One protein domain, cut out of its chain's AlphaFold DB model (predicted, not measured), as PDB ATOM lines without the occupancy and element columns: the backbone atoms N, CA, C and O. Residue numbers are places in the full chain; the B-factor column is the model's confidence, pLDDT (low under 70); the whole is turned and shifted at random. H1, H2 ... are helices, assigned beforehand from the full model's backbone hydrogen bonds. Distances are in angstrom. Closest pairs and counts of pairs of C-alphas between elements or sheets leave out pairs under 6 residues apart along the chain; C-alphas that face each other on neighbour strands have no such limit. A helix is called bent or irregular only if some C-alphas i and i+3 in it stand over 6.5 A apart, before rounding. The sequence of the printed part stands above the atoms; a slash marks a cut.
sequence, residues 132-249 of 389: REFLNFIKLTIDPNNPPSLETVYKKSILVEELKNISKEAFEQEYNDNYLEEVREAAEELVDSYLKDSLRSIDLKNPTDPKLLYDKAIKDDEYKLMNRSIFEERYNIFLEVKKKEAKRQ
ATOM      1  N   ARG A 132      34.492 -12.590 -59.957       91.69
ATOM      2  CA  ARG A 132      34.151 -13.853 -59.290       91.69
ATOM      3  C   ARG A 132      35.175 -14.237 -58.225       91.69
ATOM      4  O   ARG A 132      34.787 -14.649 -57.135       91.69
ATOM      5  N   GLU A 133      36.467 -14.078 -58.503       88.94
ATOM      6  CA  GLU A 133      37.534 -14.314 -57.520       88.94
ATOM      7  C   GLU A 133      37.398 -13.389 -56.303       88.94
ATOM      8  O   GLU A 133      37.432 -13.852 -55.161       88.94
ATOM      9  N   PHE A 134      37.145 -12.099 -56.538       89.75
ATOM     10  CA  PHE A 134      36.881 -11.137 -55.469       89.75
ATOM     11  C   PHE A 134      35.633 -11.492 -54.651       89.75
ATOM     12  O   PHE A 134      35.672 -11.485 -53.419       89.75
ATOM     13  N   LEU A 135      34.528 -11.828 -55.320       89.88
ATOM     14  CA  LEU A 135      33.280 -12.229 -54.676       89.88
ATOM     15  C   LEU A 135      33.461 -13.503 -53.843       89.88
ATOM     16  O   LEU A 135      32.940 -13.583 -52.731       89.88
ATOM     17  N   ASN A 136      34.245 -14.467 -54.321       88.00
ATOM     18  CA  ASN A 136      34.594 -15.659 -53.551       88.00
ATOM     19  C   ASN A 136      35.432 -15.327 -52.312       88.00
ATOM     20  O   ASN A 136      35.185 -15.887 -51.246       88.00
ATOM     21  N   PHE A 137      36.369 -14.381 -52.417       86.19
ATOM     22  CA  PHE A 137      37.174 -13.932 -51.278       86.19
ATOM     23  C   PHE A 137      36.320 -13.292 -50.173       86.19
ATOM     24  O   PHE A 137      36.528 -13.563 -48.990       86.19
ATOM     25  N   ILE A 138      35.326 -12.477 -50.539       85.12
ATOM     26  CA  ILE A 138      34.444 -11.816 -49.562       85.12
ATOM     27  C   ILE A 138      33.219 -12.655 -49.174       85.12
ATOM     28  O   ILE A 138      32.458 -12.223 -48.307       85.12
ATOM     29  N   LYS A 139      33.020 -13.833 -49.779       86.56
ATOM     30  CA  LYS A 139      31.816 -14.672 -49.645       86.56
ATOM     31  C   LYS A 139      31.432 -14.918 -48.186       86.56
ATOM     32  O   LYS A 139      30.305 -14.648 -47.790       86.56
ATOM     33  N   LEU A 140      32.403 -15.314 -47.361       82.06
ATOM     34  CA  LEU A 140      32.223 -15.587 -45.928       82.06
ATOM     35  C   LEU A 140      32.207 -14.328 -45.043       82.06
ATOM     36  O   LEU A 140      32.272 -14.436 -43.826       82.06
ATOM     37  N   THR A 141      32.154 -13.131 -45.625       83.06
ATOM     38  CA  THR A 141      32.015 -11.861 -44.888       83.06
ATOM     39  C   THR A 141      30.659 -11.197 -45.119       83.06
ATOM     40  O   THR A 141      30.335 -10.200 -44.470       83.06
ATOM     41  N   ILE A 142      29.867 -11.737 -46.050       85.38
ATOM     42  CA  ILE A 142      28.549 -11.226 -46.409       85.38
ATOM     43  C   ILE A 142      27.504 -11.828 -45.472       85.38
ATOM     44  O   ILE A 142      27.444 -13.040 -45.300       85.38
ATOM     45  N   ASP A 143      26.656 -10.978 -44.889       84.00
ATOM     46  CA  ASP A 143      25.493 -11.436 -44.128       84.00
ATOM     47  C   ASP A 143      24.454 -12.043 -45.089       84.00
ATOM     48  O   ASP A 143      23.897 -11.308 -45.910       84.00
ATOM     49  N   PRO A 144      24.158 -13.353 -44.996       83.75
ATOM     50  CA  PRO A 144      23.216 -14.012 -45.897       83.75
ATOM     51  C   PRO A 144      21.766 -13.545 -45.700       83.75
ATOM     52  O   PRO A 144      20.958 -13.663 -46.616       83.75
ATOM     53  N   ASN A 145      21.410 -13.007 -44.527       82.94
ATOM     54  CA  ASN A 145      20.045 -12.541 -44.244       82.94
ATOM     55  C   ASN A 145      19.826 -11.079 -44.643       82.94
ATOM     56  O   ASN A 145      18.685 -10.624 -44.739       82.94
ATOM     57  N   ASN A 146      20.912 -10.333 -44.836       87.31
ATOM     58  CA  ASN A 146      20.877  -8.936 -45.235       87.31
ATOM     59  C   ASN A 146      22.076  -8.618 -46.144       87.31
ATOM     60  O   ASN A 146      22.980  -7.872 -45.739       87.31
ATOM     61  N   PRO A 147      22.117  -9.200 -47.358       88.75
ATOM     62  CA  PRO A 147      23.244  -9.024 -48.256       88.75
ATOM     63  C   PRO A 147      23.378  -7.552 -48.681       88.75
ATOM     64  O   PRO A 147      22.380  -6.840 -48.835       88.75
ATOM     65  N   PRO A 148      24.614  -7.054 -48.863       90.56
ATOM     66  CA  PRO A 148      24.840  -5.693 -49.320       90.56
ATOM     67  C   PRO A 148      24.262  -5.489 -50.725       90.56
ATOM     68  O   PRO A 148      24.254  -6.387 -51.552       90.56
ATOM     69  N   SER A 149      23.821  -4.275 -51.047       92.50
ATOM     70  CA  SER A 149      23.422  -3.977 -52.431       92.50
ATOM     71  C   SER A 149      24.619  -4.063 -53.392       92.50
ATOM     72  O   SER A 149      25.740  -3.710 -53.010       92.50
ATOM     73  N   LEU A 150      24.365  -4.409 -54.659       91.00
ATOM     74  CA  LEU A 150      25.353  -4.376 -55.749       91.00
ATOM     75  C   LEU A 150      26.172  -3.074 -55.751       91.00
ATOM     76  O   LEU A 150      27.394  -3.097 -55.824       91.00
ATOM     77  N   GLU A 151      25.504  -1.927 -55.609       91.88
ATOM     78  CA  GLU A 151      26.150  -0.609 -55.601       91.88
ATOM     79  C   GLU A 151      27.143  -0.453 -54.439       91.88
ATOM     80  O   GLU A 151      28.171   0.210 -54.558       91.88
ATOM     81  N   THR A 152      26.848  -1.074 -53.297       89.75
ATOM     82  CA  THR A 152      27.739  -1.062 -52.131       89.75
ATOM     83  C   THR A 152      28.956  -1.949 -52.360       89.75
ATOM     84  O   THR A 152      30.067  -1.551 -52.009       89.75
ATOM     85  N   VAL A 153      28.757  -3.126 -52.958       89.56
ATOM     86  CA  VAL A 153      29.846  -4.043 -53.318       89.56
ATOM     87  C   VAL A 153      30.759  -3.391 -54.355       89.56
ATOM     88  O   VAL A 153      31.967  -3.333 -54.143       89.56
ATOM     89  N   TYR A 154      30.182  -2.789 -55.397       90.44
ATOM     90  CA  TYR A 154      30.919  -2.087 -56.447       90.44
ATOM     91  C   TYR A 154      31.721  -0.889 -55.910       90.44
ATOM     92  O   TYR A 154      32.899  -0.720 -56.203       90.44
ATOM     93  N   LYS A 155      31.141  -0.064 -55.029       89.25
ATOM     94  CA  LYS A 155      31.892   1.051 -54.418       89.25
ATOM     95  C   LYS A 155      33.073   0.590 -53.575       89.25
ATOM     96  O   LYS A 155      34.084   1.285 -53.521       89.25
ATOM     97  N   LYS A 156      32.943  -0.554 -52.899       85.75
ATOM     98  CA  LYS A 156      34.048  -1.150 -52.140       85.75
ATOM     99  C   LYS A 156      35.107  -1.743 -53.065       85.75
ATOM    100  O   LYS A 156      36.286  -1.601 -52.758       85.75
ATOM    101  N   SER A 157      34.711  -2.356 -54.181       85.31
ATOM    102  CA  SER A 157      35.658  -2.951 -55.126       85.31
ATOM    103  C   SER A 157      36.519  -1.905 -55.833       85.31
ATOM    104  O   SER A 157      37.700  -2.152 -56.020       85.31
ATOM    105  N   ILE A 158      36.008  -0.699 -56.111       86.19
ATOM    106  CA  ILE A 158      36.807   0.396 -56.712       86.19
ATOM    107  C   ILE A 158      38.012   0.803 -55.838       86.19
ATOM    108  O   ILE A 158      38.993   1.351 -56.342       86.19
ATOM    109  N   LEU A 159      37.958   0.543 -54.527       84.25
ATOM    110  CA  LEU A 159      39.078   0.794 -53.611       84.25
ATOM    111  C   LEU A 159      40.197  -0.255 -53.737       84.25
ATOM    112  O   LEU A 159      41.278  -0.050 -53.187       84.25
ATOM    113  N   VAL A 160      39.944  -1.363 -54.436       83.31
ATOM    114  CA  VAL A 160      40.915  -2.417 -54.738       83.31
ATOM    115  C   VAL A 160      41.550  -2.112 -56.094       83.31
ATOM    116  O   VAL A 160      40.851  -1.990 -57.099       83.31
ATOM    117  N   GLU A 161      42.881  -2.000 -56.128       80.38
ATOM    118  CA  GLU A 161      43.649  -1.600 -57.322       80.38
ATOM    119  C   GLU A 161      43.304  -2.460 -58.554       80.38
ATOM    120  O   GLU A 161      43.113  -1.933 -59.647       80.38
ATOM    121  N   GLU A 162      43.146  -3.771 -58.354       81.62
ATOM    122  CA  GLU A 162      42.865  -4.767 -59.399       81.62
ATOM    123  C   GLU A 162      41.455  -4.645 -60.003       81.62
ATOM    124  O   GLU A 162      41.245  -5.015 -61.153       81.62
ATOM    125  N   LEU A 163      40.491  -4.082 -59.266       84.50
ATOM    126  CA  LEU A 163      39.081  -3.986 -59.676       84.50
ATOM    127  C   LEU A 163      38.681  -2.568 -60.111       84.50
ATOM    128  O   LEU A 163      37.580  -2.356 -60.615       84.50
ATOM    129  N   LYS A 164      39.570  -1.586 -59.931       83.94
ATOM    130  CA  LYS A 164      39.306  -0.154 -60.140       83.94
ATOM    131  C   LYS A 164      38.776   0.191 -61.533       83.94
ATOM    132  O   LYS A 164      38.001   1.135 -61.671       83.94
ATOM    133  N   ASN A 165      39.217  -0.545 -62.551       85.62
ATOM    134  CA  ASN A 165      38.881  -0.284 -63.952       85.62
ATOM    135  C   ASN A 165      37.833  -1.253 -64.515       85.62
ATOM    136  O   ASN A 165      37.521  -1.164 -65.700       85.62
ATOM    137  N   ILE A 166      37.298  -2.158 -63.690       89.12
ATOM    138  CA  ILE A 166      36.306  -3.133 -64.132       89.12
ATOM    139  C   ILE A 166      34.934  -2.466 -64.247       89.12
ATOM    140  O   ILE A 166      34.510  -1.664 -63.402       89.12
ATOM    141  N   SER A 167      34.232  -2.801 -65.327       89.06
ATOM    142  CA  SER A 167      32.889  -2.296 -65.594       89.06
ATOM    143  C   SER A 167      31.885  -2.755 -64.531       89.06
ATOM    144  O   SER A 167      31.960  -3.859 -63.993       89.06
ATOM    145  N   LYS A 168      30.886  -1.914 -64.246       89.69
ATOM    146  CA  LYS A 168      29.763  -2.302 -63.378       89.69
ATOM    147  C   LYS A 168      28.961  -3.474 -63.963       89.69
ATOM    148  O   LYS A 168      28.438  -4.282 -63.209       89.69
ATOM    149  N   GLU A 169      28.917  -3.584 -65.287       92.44
ATOM    150  CA  GLU A 169      28.237  -4.655 -66.025       92.44
ATOM    151  C   GLU A 169      28.782  -6.046 -65.647       92.44
ATOM    152  O   GLU A 169      28.003  -6.971 -65.428       92.44
ATOM    153  N   ALA A 170      30.100  -6.187 -65.462       91.88
ATOM    154  CA  ALA A 170      30.696  -7.440 -64.989       91.88
ATOM    155  C   ALA A 170      30.241  -7.795 -63.558       91.88
ATOM    156  O   ALA A 170      29.965  -8.954 -63.249       91.88
ATOM    157  N   PHE A 171      30.089  -6.792 -62.685       92.75
ATOM    158  CA  PHE A 171      29.533  -6.993 -61.342       92.75
ATOM    159  C   PHE A 171      28.049  -7.356 -61.369       92.75
ATOM    160  O   PHE A 171      27.629  -8.179 -60.567       92.75
ATOM    161  N   GLU A 172      27.258  -6.776 -62.271       92.75
ATOM    162  CA  GLU A 172      25.845  -7.139 -62.451       92.75
ATOM    163  C   GLU A 172      25.680  -8.597 -62.888       92.75
ATOM    164  O   GLU A 172      24.755  -9.274 -62.444       92.75
ATOM    165  N   GLN A 173      26.594  -9.092 -63.725       93.12
ATOM    166  CA  GLN A 173      26.568 -10.476 -64.178       93.12
ATOM    167  C   GLN A 173      26.934 -11.469 -63.068       93.12
ATOM    168  O   GLN A 173      26.274 -12.502 -62.947       93.12
ATOM    169  N   GLU A 174      27.961 -11.181 -62.266       92.81
ATOM    170  CA  GLU A 174      28.476 -12.124 -61.261       92.81
ATOM    171  C   GLU A 174      27.803 -11.980 -59.883       92.81
ATOM    172  O   GLU A 174      27.606 -12.976 -59.189       92.81
ATOM    173  N   TYR A 175      27.394 -10.773 -59.480       92.44
ATOM    174  CA  TYR A 175      26.661 -10.528 -58.231       92.44
ATOM    175  C   TYR A 175      25.149 -10.649 -58.460       92.44
ATOM    176  O   TYR A 175      24.418  -9.659 -58.520       92.44
ATOM    177  N   ASN A 176      24.689 -11.887 -58.616       92.38
ATOM    178  CA  ASN A 176      23.303 -12.230 -58.929       92.38
ATOM    179  C   ASN A 176      22.672 -13.134 -57.850       92.38
ATOM    180  O   ASN A 176      23.320 -13.510 -56.872       92.38
ATOM    181  N   ASP A 177      21.404 -13.506 -58.040       90.06
ATOM    182  CA  ASP A 177      20.666 -14.355 -57.097       90.06
ATOM    183  C   ASP A 177      21.333 -15.725 -56.872       90.06
ATOM    184  O   ASP A 177      21.300 -16.235 -55.754       90.06
ATOM    185  N   ASN A 178      21.993 -16.298 -57.888       91.75
ATOM    186  CA  ASN A 178      22.715 -17.563 -57.732       91.75
ATOM    187  C   ASN A 178      23.913 -17.392 -56.792       91.75
ATOM    188  O   ASN A 178      24.103 -18.207 -55.897       91.75
ATOM    189  N   TYR A 179      24.688 -16.314 -56.943       91.75
ATOM    190  CA  TYR A 179      25.795 -16.026 -56.030       91.75
ATOM    191  C   TYR A 179      25.304 -15.812 -54.589       91.75
ATOM    192  O   TYR A 179      25.920 -16.304 -53.644       91.75
ATOM    193  N   LEU A 180      24.178 -15.113 -54.399       91.25
ATOM    194  CA  LEU A 180      23.583 -14.927 -53.070       91.25
ATOM    195  C   LEU A 180      23.107 -16.246 -52.450       91.25
ATOM    196  O   LEU A 180      23.246 -16.440 -51.241       91.25
ATOM    197  N   GLU A 181      22.588 -17.163 -53.264       89.31
ATOM    198  CA  GLU A 181      22.251 -18.512 -52.819       89.31
ATOM    199  C   GLU A 181      23.510 -19.278 -52.394       89.31
ATOM    200  O   GLU A 181      23.546 -19.831 -51.298       89.31
ATOM    201  N   GLU A 182      24.595 -19.205 -53.170       89.88
ATOM    202  CA  GLU A 182      25.862 -19.823 -52.778       89.88
ATOM    203  C   GLU A 182      26.453 -19.228 -51.480       89.88
ATOM    204  O   GLU A 182      27.134 -19.928 -50.726       89.88
ATOM    205  N   VAL A 183      26.244 -17.932 -51.211       88.44
ATOM    206  CA  VAL A 183      26.615 -17.295 -49.931       88.44
ATOM    207  C   VAL A 183      25.807 -17.907 -48.783       88.44
ATOM    208  O   VAL A 183      26.363 -18.178 -47.716       88.44
ATOM    209  N   ARG A 184      24.508 -18.149 -48.996       87.69
ATOM    210  CA  ARG A 184      23.636 -18.785 -48.003       87.69
ATOM    211  C   ARG A 184      24.062 -20.224 -47.728       87.69
ATOM    212  O   ARG A 184      24.219 -20.577 -46.563       87.69
ATOM    213  N   GLU A 185      24.309 -21.010 -48.771       87.75
ATOM    214  CA  GLU A 185      24.796 -22.390 -48.652       87.75
ATOM    215  C   GLU A 185      26.122 -22.451 -47.882       87.75
ATOM    216  O   GLU A 185      26.240 -23.210 -46.921       87.75
ATOM    217  N   ALA A 186      27.086 -21.583 -48.208       85.62
ATOM    218  CA  ALA A 186      28.363 -21.522 -47.493       85.62
ATOM    219  C   ALA A 186      28.191 -21.184 -45.996       85.62
ATOM    220  O   ALA A 186      28.888 -21.738 -45.143       85.62
ATOM    221  N   ALA A 187      27.241 -20.309 -45.650       83.94
ATOM    222  CA  ALA A 187      26.925 -19.996 -44.255       83.94
ATOM    223  C   ALA A 187      26.260 -21.174 -43.512       83.94
ATOM    224  O   ALA A 187      26.435 -21.316 -42.297       83.94
ATOM    225  N   GLU A 188      25.511 -22.026 -44.216       85.00
ATOM    226  CA  GLU A 188      24.968 -23.274 -43.669       85.00
ATOM    227  C   GLU A 188      26.043 -24.351 -43.495       85.00
ATOM    228  O   GLU A 188      26.037 -25.060 -42.490       85.00
ATOM    229  N   GLU A 189      27.007 -24.460 -44.409       86.06
ATOM    230  CA  GLU A 189      28.131 -25.396 -44.275       86.06
ATOM    231  C   GLU A 189      29.002 -25.093 -43.045       86.06
ATOM    232  O   GLU A 189      29.477 -26.016 -42.375       86.06
ATOM    233  N   LEU A 190      29.148 -23.814 -42.672       83.50
ATOM    234  CA  LEU A 190      29.800 -23.422 -41.415       83.50
ATOM    235  C   LEU A 190      29.095 -24.011 -40.182       83.50
ATOM    236  O   LEU A 190      29.771 -24.393 -39.222       83.50
ATOM    237  N   VAL A 191      27.759 -24.137 -40.214       82.00
ATOM    238  CA  VAL A 191      26.977 -24.789 -39.147       82.00
ATOM    239  C   VAL A 191      27.405 -26.244 -39.004       82.00
ATOM    240  O   VAL A 191      27.695 -26.698 -37.896       82.00
ATOM    241  N   ASP A 192      27.463 -26.975 -40.116       82.25
ATOM    242  CA  ASP A 192      27.842 -28.389 -40.106       82.25
ATOM    243  C   ASP A 192      29.280 -28.595 -39.650       82.25
ATOM    244  O   ASP A 192      29.544 -29.503 -38.857       82.25
ATOM    245  N   SER A 193      30.196 -27.747 -40.122       83.56
ATOM    246  CA  SER A 193      31.608 -27.780 -39.742       83.56
ATOM    247  C   SER A 193      31.770 -27.595 -38.230       83.56
ATOM    248  O   SER A 193      32.310 -28.470 -37.545       83.56
ATOM    249  N   TYR A 194      31.179 -26.530 -37.676       83.19
ATOM    250  CA  TYR A 194      31.250 -26.253 -36.243       83.19
ATOM    251  C   TYR A 194      30.609 -27.360 -35.406       83.19
ATOM    252  O   TYR A 194      31.159 -27.796 -34.388       83.19
ATOM    253  N   LEU A 195      29.425 -27.827 -35.814       80.38
ATOM    254  CA  LEU A 195      28.737 -28.906 -35.122       80.38
ATOM    255  C   LEU A 195      29.594 -30.173 -35.136       80.38
ATOM    256  O   LEU A 195      29.793 -30.772 -34.085       80.38
ATOM    257  N   LYS A 196      30.180 -30.566 -36.266       79.94
ATOM    258  CA  LYS A 196      31.032 -31.762 -36.344       79.94
ATOM    259  C   LYS A 196      32.181 -31.741 -35.329       79.94
ATOM    260  O   LYS A 196      32.453 -32.778 -34.713       79.94
ATOM    261  N   ASP A 197      32.799 -30.585 -35.115       75.50
ATOM    262  CA  ASP A 197      33.919 -30.437 -34.184       75.50
ATOM    263  C   ASP A 197      33.461 -30.306 -32.727       75.50
ATOM    264  O   ASP A 197      33.978 -30.991 -31.839       75.50
ATOM    265  N   SER A 198      32.424 -29.507 -32.476       72.12
ATOM    266  CA  SER A 198      31.882 -29.270 -31.135       72.12
ATOM    267  C   SER A 198      31.192 -30.516 -30.560       72.12
ATOM    268  O   SER A 198      31.410 -30.890 -29.401       72.12
ATOM    269  N   LEU A 199      30.431 -31.242 -31.390       66.69
ATOM    270  CA  LEU A 199      29.640 -32.417 -31.007       66.69
ATOM    271  C   LEU A 199      30.488 -33.626 -30.578       66.69
ATOM    272  O   LEU A 199      29.975 -34.497 -29.872       66.69
ATOM    273  N   ARG A 200      31.784 -33.686 -30.927       64.31
ATOM    274  CA  ARG A 200      32.711 -34.727 -30.428       64.31
ATOM    275  C   ARG A 200      32.902 -34.683 -28.910       64.31
ATOM    276  O   ARG A 200      33.322 -35.678 -28.326       64.31
ATOM    277  N   SER A 201      32.592 -33.550 -28.280       62.25
ATOM    278  CA  SER A 201      32.874 -33.278 -26.866       62.25
ATOM    279  C   SER A 201      31.630 -33.164 -25.972       62.25
ATOM    280  O   SER A 201      31.758 -32.888 -24.780       62.25
ATOM    281  N   ILE A 202      30.423 -33.372 -26.512       67.56
ATOM    282  CA  ILE A 202      29.174 -33.072 -25.795       67.56
ATOM    283  C   ILE A 202      28.742 -34.217 -24.877       67.56
ATOM    284  O   ILE A 202      28.586 -35.362 -25.307       67.56
ATOM    285  N   ASP A 203      28.460 -33.884 -23.614       68.12
ATOM    286  CA  ASP A 203      27.841 -34.806 -22.662       68.12
ATOM    287  C   ASP A 203      26.359 -35.030 -23.008       68.12
ATOM    288  O   ASP A 203      25.497 -34.176 -22.808       68.12
ATOM    289  N   LEU A 204      26.045 -36.231 -23.500       69.12
ATOM    290  CA  LEU A 204      24.686 -36.641 -23.861       69.12
ATOM    291  C   LEU A 204      23.725 -36.735 -22.661       69.12
ATOM    292  O   LEU A 204      22.508 -36.794 -22.868       69.12
ATOM    293  N   LYS A 205      24.235 -36.787 -21.421       67.75
ATOM    294  CA  LYS A 205      23.408 -36.818 -20.203       67.75
ATOM    295  C   LYS A 205      22.964 -35.426 -19.770       67.75
ATOM    296  O   LYS A 205      21.864 -35.304 -19.238       67.75
ATOM    297  N   ASN A 206      23.788 -34.412 -20.017       74.00
ATOM    298  CA  ASN A 206      23.476 -33.016 -19.737       74.00
ATOM    299  C   ASN A 206      23.920 -32.137 -20.920       74.00
ATOM    300  O   ASN A 206      24.964 -31.488 -20.842       74.00
ATOM    301  N   PRO A 207      23.176 -32.172 -22.042       73.94
ATOM    302  CA  PRO A 207      23.567 -31.456 -23.246       73.94
ATOM    303  C   PRO A 207      23.566 -29.949 -22.993       73.94
ATOM    304  O   PRO A 207      22.638 -29.413 -22.388       73.94
ATOM    305  N   THR A 208      24.613 -29.276 -23.469       80.06
ATOM    306  CA  THR A 208      24.723 -27.816 -23.439       80.06
ATOM    307  C   THR A 208      23.510 -27.182 -24.117       80.06
ATOM    308  O   THR A 208      23.067 -27.659 -25.160       80.06
ATOM    309  N   ASP A 209      22.986 -26.094 -23.548       81.12
ATOM    310  CA  ASP A 209      21.925 -25.315 -24.192       81.12
ATOM    311  C   ASP A 209      22.389 -24.877 -25.598       81.12
ATOM    312  O   ASP A 209      23.451 -24.244 -25.700       81.12
ATOM    313  N   PRO A 210      21.642 -25.196 -26.677       82.19
ATOM    314  CA  PRO A 210      21.994 -24.793 -28.037       82.19
ATOM    315  C   PRO A 210      22.246 -23.292 -28.153       82.19
ATOM    316  O   PRO A 210      23.154 -22.883 -28.872       82.19
ATOM    317  N   LYS A 211      21.519 -22.465 -27.394       83.94
ATOM    318  CA  LYS A 211      21.711 -21.015 -27.422       83.94
ATOM    319  C   LYS A 211      23.076 -20.604 -26.869       83.94
ATOM    320  O   LYS A 211      23.770 -19.803 -27.482       83.94
ATOM    321  N   LEU A 212      23.503 -21.202 -25.754       83.06
ATOM    322  CA  LEU A 212      24.826 -20.951 -25.169       83.06
ATOM    323  C   LEU A 212      25.961 -21.468 -26.059       83.06
ATOM    324  O   LEU A 212      27.031 -20.860 -26.106       83.06
ATOM    325  N   LEU A 213      25.741 -22.590 -26.750       82.38
ATOM    326  CA  LEU A 213      26.713 -23.151 -27.686       82.38
ATOM    327  C   LEU A 213      26.867 -22.247 -28.920       82.38
ATOM    328  O   LEU A 213      27.991 -21.950 -29.317       82.38
ATOM    329  N   TYR A 214      25.749 -21.749 -29.454       84.81
ATOM    330  CA  TYR A 214      25.724 -20.767 -30.536       84.81
ATOM    331  C   TYR A 214      26.416 -19.457 -30.134       84.81
ATOM    332  O   TYR A 214      27.328 -19.009 -30.822       84.81
ATOM    333  N   ASP A 215      26.065 -18.893 -28.972       86.19
ATOM    334  CA  ASP A 215      26.657 -17.653 -28.448       86.19
ATOM    335  C   ASP A 215      28.172 -17.776 -28.210       86.19
ATOM    336  O   ASP A 215      28.895 -16.776 -28.190       86.19
ATOM    337  N   LYS A 216      28.673 -18.998 -27.995       84.88
ATOM    338  CA  LYS A 216      30.107 -19.283 -27.920       84.88
ATOM    339  C   LYS A 216      30.740 -19.375 -29.310       84.88
ATOM    340  O   LYS A 216      31.850 -18.883 -29.471       84.88
ATOM    341  N   ALA A 217      30.055 -19.986 -30.273       82.19
ATOM    342  CA  ALA A 217      30.523 -20.135 -31.647       82.19
ATOM    343  C   ALA A 217      30.722 -18.776 -32.329       82.19
ATOM    344  O   ALA A 217      31.802 -18.497 -32.828       82.19
ATOM    345  N   ILE A 218      29.734 -17.882 -32.244       84.81
ATOM    346  CA  ILE A 218      29.770 -16.566 -32.907       84.81
ATOM    347  C   ILE A 218      30.797 -15.579 -32.324       84.81
ATOM    348  O   ILE A 218      30.957 -14.477 -32.848       84.81
ATOM    349  N   LYS A 219      31.443 -15.924 -31.200       85.06
ATOM    350  CA  LYS A 219      32.577 -15.157 -30.654       85.06
ATOM    351  C   LYS A 219      33.876 -15.440 -31.397       85.06
ATOM    352  O   LYS A 219      34.809 -14.656 -31.262       85.06
ATOM    353  N   ASP A 220      33.933 -16.560 -32.103       81.50
ATOM    354  CA  ASP A 220      34.983 -16.847 -33.058       81.50
ATOM    355  C   ASP A 220      34.653 -16.127 -34.370       81.50
ATOM    356  O   ASP A 220      33.519 -16.204 -34.858       81.50
ATOM    357  N   ASP A 221      35.629 -15.415 -34.927       76.69
ATOM    358  CA  ASP A 221      35.445 -14.689 -36.182       76.69
ATOM    359  C   ASP A 221      35.105 -15.649 -37.338       76.69
ATOM    360  O   ASP A 221      34.389 -15.249 -38.257       76.69
ATOM    361  N   GLU A 222      35.522 -16.920 -37.254       78.56
ATOM    362  CA  GLU A 222      35.228 -17.958 -38.253       78.56
ATOM    363  C   GLU A 222      33.728 -18.305 -38.343       78.56
ATOM    364  O   GLU A 222      33.207 -18.525 -39.435       78.56
ATOM    365  N   TYR A 223      32.997 -18.304 -37.219       81.62
ATOM    366  CA  TYR A 223      31.586 -18.736 -37.156       81.62
ATOM    367  C   TYR A 223      30.603 -17.586 -36.913       81.62
ATOM    368  O   TYR A 223      29.423 -17.806 -36.634       81.62
ATOM    369  N   LYS A 224      31.065 -16.340 -37.022       82.00
ATOM    370  CA  LYS A 224      30.283 -15.138 -36.706       82.00
ATOM    371  C   LYS A 224      29.000 -14.986 -37.529       82.00
ATOM    372  O   LYS A 224      28.021 -14.432 -37.035       82.00
ATOM    373  N   LEU A 225      29.008 -15.465 -38.772       79.88
ATOM    374  CA  LEU A 225      27.882 -15.370 -39.712       79.88
ATOM    375  C   LEU A 225      27.045 -16.655 -39.791       79.88
ATOM    376  O   LEU A 225      26.160 -16.780 -40.636       79.88
ATOM    377  N   MET A 226      27.298 -17.608 -38.894       81.12
ATOM    378  CA  MET A 226      26.573 -18.869 -38.820       81.12
ATOM    379  C   MET A 226      25.081 -18.644 -38.525       81.12
ATOM    380  O   MET A 226      24.707 -17.904 -37.607       81.12
ATOM    381  N   ASN A 227      24.203 -19.324 -39.269       80.25
ATOM    382  CA  ASN A 227      22.758 -19.159 -39.121       80.25
ATOM    383  C   ASN A 227      22.241 -19.809 -37.827       80.25
ATOM    384  O   ASN A 227      22.309 -21.027 -37.651       80.25
ATOM    385  N   ARG A 228      21.664 -18.996 -36.933       81.19
ATOM    386  CA  ARG A 228      21.153 -19.455 -35.635       81.19
ATOM    387  C   ARG A 228      20.008 -20.457 -35.736       81.19
ATOM    388  O   ARG A 228      20.008 -21.442 -35.006       81.19
ATOM    389  N   SER A 229      19.031 -20.205 -36.607       82.38
ATOM    390  CA  SER A 229      17.853 -21.074 -36.739       82.38
ATOM    391  C   SER A 229      18.269 -22.466 -37.203       82.38
ATOM    392  O   SER A 229      17.853 -23.471 -36.632       82.38
ATOM    393  N   ILE A 230      19.150 -22.508 -38.202       80.31
ATOM    394  CA  ILE A 230      19.658 -23.750 -38.789       80.31
ATOM    395  C   ILE A 230      20.571 -24.474 -37.797       80.31
ATOM    396  O   ILE A 230      20.483 -25.691 -37.654       80.31
ATOM    397  N   PHE A 231      21.392 -23.737 -37.046       84.38
ATOM    398  CA  PHE A 231      22.194 -24.296 -35.961       84.38
ATOM    399  C   PHE A 231      21.335 -24.970 -34.888       84.38
ATOM    400  O   PHE A 231      21.584 -26.124 -34.539       84.38
ATOM    401  N   GLU A 232      20.321 -24.272 -34.368       83.62
ATOM    402  CA  GLU A 232      19.432 -24.805 -33.331       83.62
ATOM    403  C   GLU A 232      18.673 -26.044 -33.842       83.62
ATOM    404  O   GLU A 232      18.585 -27.051 -33.134       83.62
ATOM    405  N   GLU A 233      18.187 -26.020 -35.085       82.56
ATOM    406  CA  GLU A 233      17.533 -27.159 -35.735       82.56
ATOM    407  C   GLU A 233      18.473 -28.370 -35.873       82.56
ATOM    408  O   GLU A 233      18.175 -29.449 -35.344       82.56
ATOM    409  N   ARG A 234      19.633 -28.200 -36.523       82.00
ATOM    410  CA  ARG A 234      20.593 -29.290 -36.780       82.00
ATOM    411  C   ARG A 234      21.171 -29.860 -35.481       82.00
ATOM    412  O   ARG A 234      21.322 -31.078 -35.357       82.00
ATOM    413  N   TYR A 235      21.403 -29.018 -34.471       82.75
ATOM    414  CA  TYR A 235      21.818 -29.449 -33.134       82.75
ATOM    415  C   TYR A 235      20.765 -30.335 -32.449       82.75
ATOM    416  O   TYR A 235      21.090 -31.393 -31.899       82.75
ATOM    417  N   ASN A 236      19.489 -29.939 -32.504       82.69
ATOM    418  CA  ASN A 236      18.395 -30.707 -31.910       82.69
ATOM    419  C   ASN A 236      18.203 -32.061 -32.606       82.69
ATOM    420  O   ASN A 236      18.069 -33.085 -31.926       82.69
ATOM    421  N   ILE A 237      18.271 -32.088 -33.941       82.56
ATOM    422  CA  ILE A 237      18.237 -33.328 -34.730       82.56
ATOM    423  C   ILE A 237      19.377 -34.260 -34.303       82.56
ATOM    424  O   ILE A 237      19.148 -35.442 -34.021       82.56
ATOM    425  N   PHE A 238      20.601 -33.737 -34.180       80.06
ATOM    426  CA  PHE A 238      21.747 -34.522 -33.729       80.06
ATOM    427  C   PHE A 238      21.527 -35.138 -32.338       80.06
ATOM    428  O   PHE A 238      21.766 -36.336 -32.137       80.06
ATOM    429  N   LEU A 239      21.038 -34.347 -31.373       78.69
ATOM    430  CA  LEU A 239      20.754 -34.835 -30.024       78.69
ATOM    431  C   LEU A 239      19.713 -35.958 -30.024       78.69
ATOM    432  O   LEU A 239      19.863 -36.930 -29.276       78.69
ATOM    433  N   GLU A 240      18.666 -35.857 -30.845       80.31
ATOM    434  CA  GLU A 240      17.672 -36.923 -30.973       80.31
ATOM    435  C   GLU A 240      18.279 -38.227 -31.495       80.31
ATOM    436  O   GLU A 240      18.020 -39.297 -30.929       80.31
ATOM    437  N   VAL A 241      19.093 -38.146 -32.551       79.69
ATOM    438  CA  VAL A 241      19.758 -39.309 -33.154       79.69
ATOM    439  C   VAL A 241      20.673 -39.981 -32.131       79.69
ATOM    440  O   VAL A 241      20.535 -41.180 -31.873       79.69
ATOM    441  N   LYS A 242      21.523 -39.211 -31.441       76.25
ATOM    442  CA  LYS A 242      22.441 -39.753 -30.427       76.25
ATOM    443  C   LYS A 242      21.729 -40.341 -29.212       76.25
ATOM    444  O   LYS A 242      22.135 -41.390 -28.711       76.25
ATOM    445  N   LYS A 243      20.634 -39.729 -28.744       76.25
ATOM    446  CA  LYS A 243      19.813 -40.295 -27.655       76.25
ATOM    447  C   LYS A 243      19.146 -41.611 -28.072       76.25
ATOM    448  O   LYS A 243      19.050 -42.521 -27.244       76.25
ATOM    449  N   LYS A 244      18.697 -41.739 -29.329       75.25
ATOM    450  CA  LYS A 244      18.149 -42.994 -29.881       75.25
ATOM    451  C   LYS A 244      19.230 -44.082 -29.973       75.25
ATOM    452  O   LYS A 244      18.975 -45.206 -29.544       75.25
ATOM    453  N   GLU A 245      20.437 -43.749 -30.431       70.56
ATOM    454  CA  GLU A 245      21.596 -44.661 -30.458       70.56
ATOM    455  C   GLU A 245      21.995 -45.141 -29.048       70.56
ATOM    456  O   GLU A 245      22.129 -46.343 -28.810       70.56
ATOM    457  N   ALA A 246      22.088 -44.227 -28.077       65.19
ATOM    458  CA  ALA A 246      22.444 -44.550 -26.693       65.19
ATOM    459  C   ALA A 246      21.379 -45.406 -25.972       65.19
ATOM    460  O   ALA A 246      21.712 -46.235 -25.123       65.19
ATOM    461  N   LYS A 247      20.090 -45.239 -26.309       63.62
ATOM    462  CA  LYS A 247      19.003 -46.103 -25.809       63.62
ATOM    463  C   LYS A 247      19.056 -47.507 -26.417       63.62
ATOM    464  O   LYS A 247      18.791 -48.470 -25.703       63.62
ATOM    465  N   ARG A 248      19.433 -47.637 -27.695       57.44
ATOM    466  CA  ARG A 248      19.617 -48.939 -28.362       57.44
ATOM    467  C   ARG A 248      20.772 -49.739 -27.753       57.44
ATOM    468  O   ARG A 248      20.623 -50.938 -27.563       57.44
ATOM    469  N   GLN A 249      21.861 -49.088 -27.342       52.38
ATOM    470  CA  GLN A 249      22.974 -49.758 -26.648       52.38
ATOM    471  C   GLN A 249      22.632 -50.255 -25.227       52.38
ATOM    472  O   GLN A 249      23.314 -51.136 -24.714       52.38
TER     473      GLN A 249
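Overview. This is residues 132 to 249 of the 389 residues of an uncharacterized protein of Methanosarcina mazei S-6 (UniProt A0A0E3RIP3). One long helix, H4, joins two small helical lobes into a loose rod: H1, H2 and H3 cluster loosely toward its first residues, while H5 and H6 gather on the other side of its middle. H6 crosses H4 near H6's own first residues, and its last residues make one end of the rod. The printed part has 118 residues with six named helices, H1 to H6 in order, and no named strand; the class is all helix, and the packing is mostly crossed, with helices meeting at wide angles. The whole is loose, with a radius of gyration of the C-alphas of 18.7 A and spans of 63 by 25 by 20 A.

Arrangement. Start at H4, residues 177 to 201; its residues 183 to 187 alone touch H1, residues 132 to 141, at a steep tilt of 47 degrees, closest at C-alphas 139 and 183, 5.8 A. Residues 188 to 195 of H4 alone touch H6, residues 228 to 249, at a steep tilt of 39 degrees, closest at C-alphas 191 and 231, 5.8 A. H5, residues 210 to 217, touches residues 228 to 236 of H6 alone, closest at C-alphas 210 and 232, 5.9 A. H2, residues 150 to 157, touches H3, residues 168 to 174, about perpendicular at 74 degrees, closest at C-alphas 154 and 168, 7.0 A. H3 and H4 meet only through their link. H2, H3, H5 and H6 have each O i to N i+4 pair within hydrogen-bond range; H1 has 4 of 6, H4 18 of 21.

Along the chain. Find C-alpha 177 at (20.666, -14.355, -57.097); from there H4 runs 37.7 A. H6 runs 31.7 A to C-alpha 249 at (22.974, -49.758, -26.648). H1, 14.7 A, is irregular: C-alphas 137 and 140 are 7.5 A apart. H2 and H5 each measure 10.4 A, H3 10.1 A.

Size, cuts and confidence. Look to Asn 165 and Gln 249 for the C-alphas farthest apart, 64.0 A. The printed part has no cut and no long link. Residues 199 to 205 and 246 to 249 have pLDDT under 70.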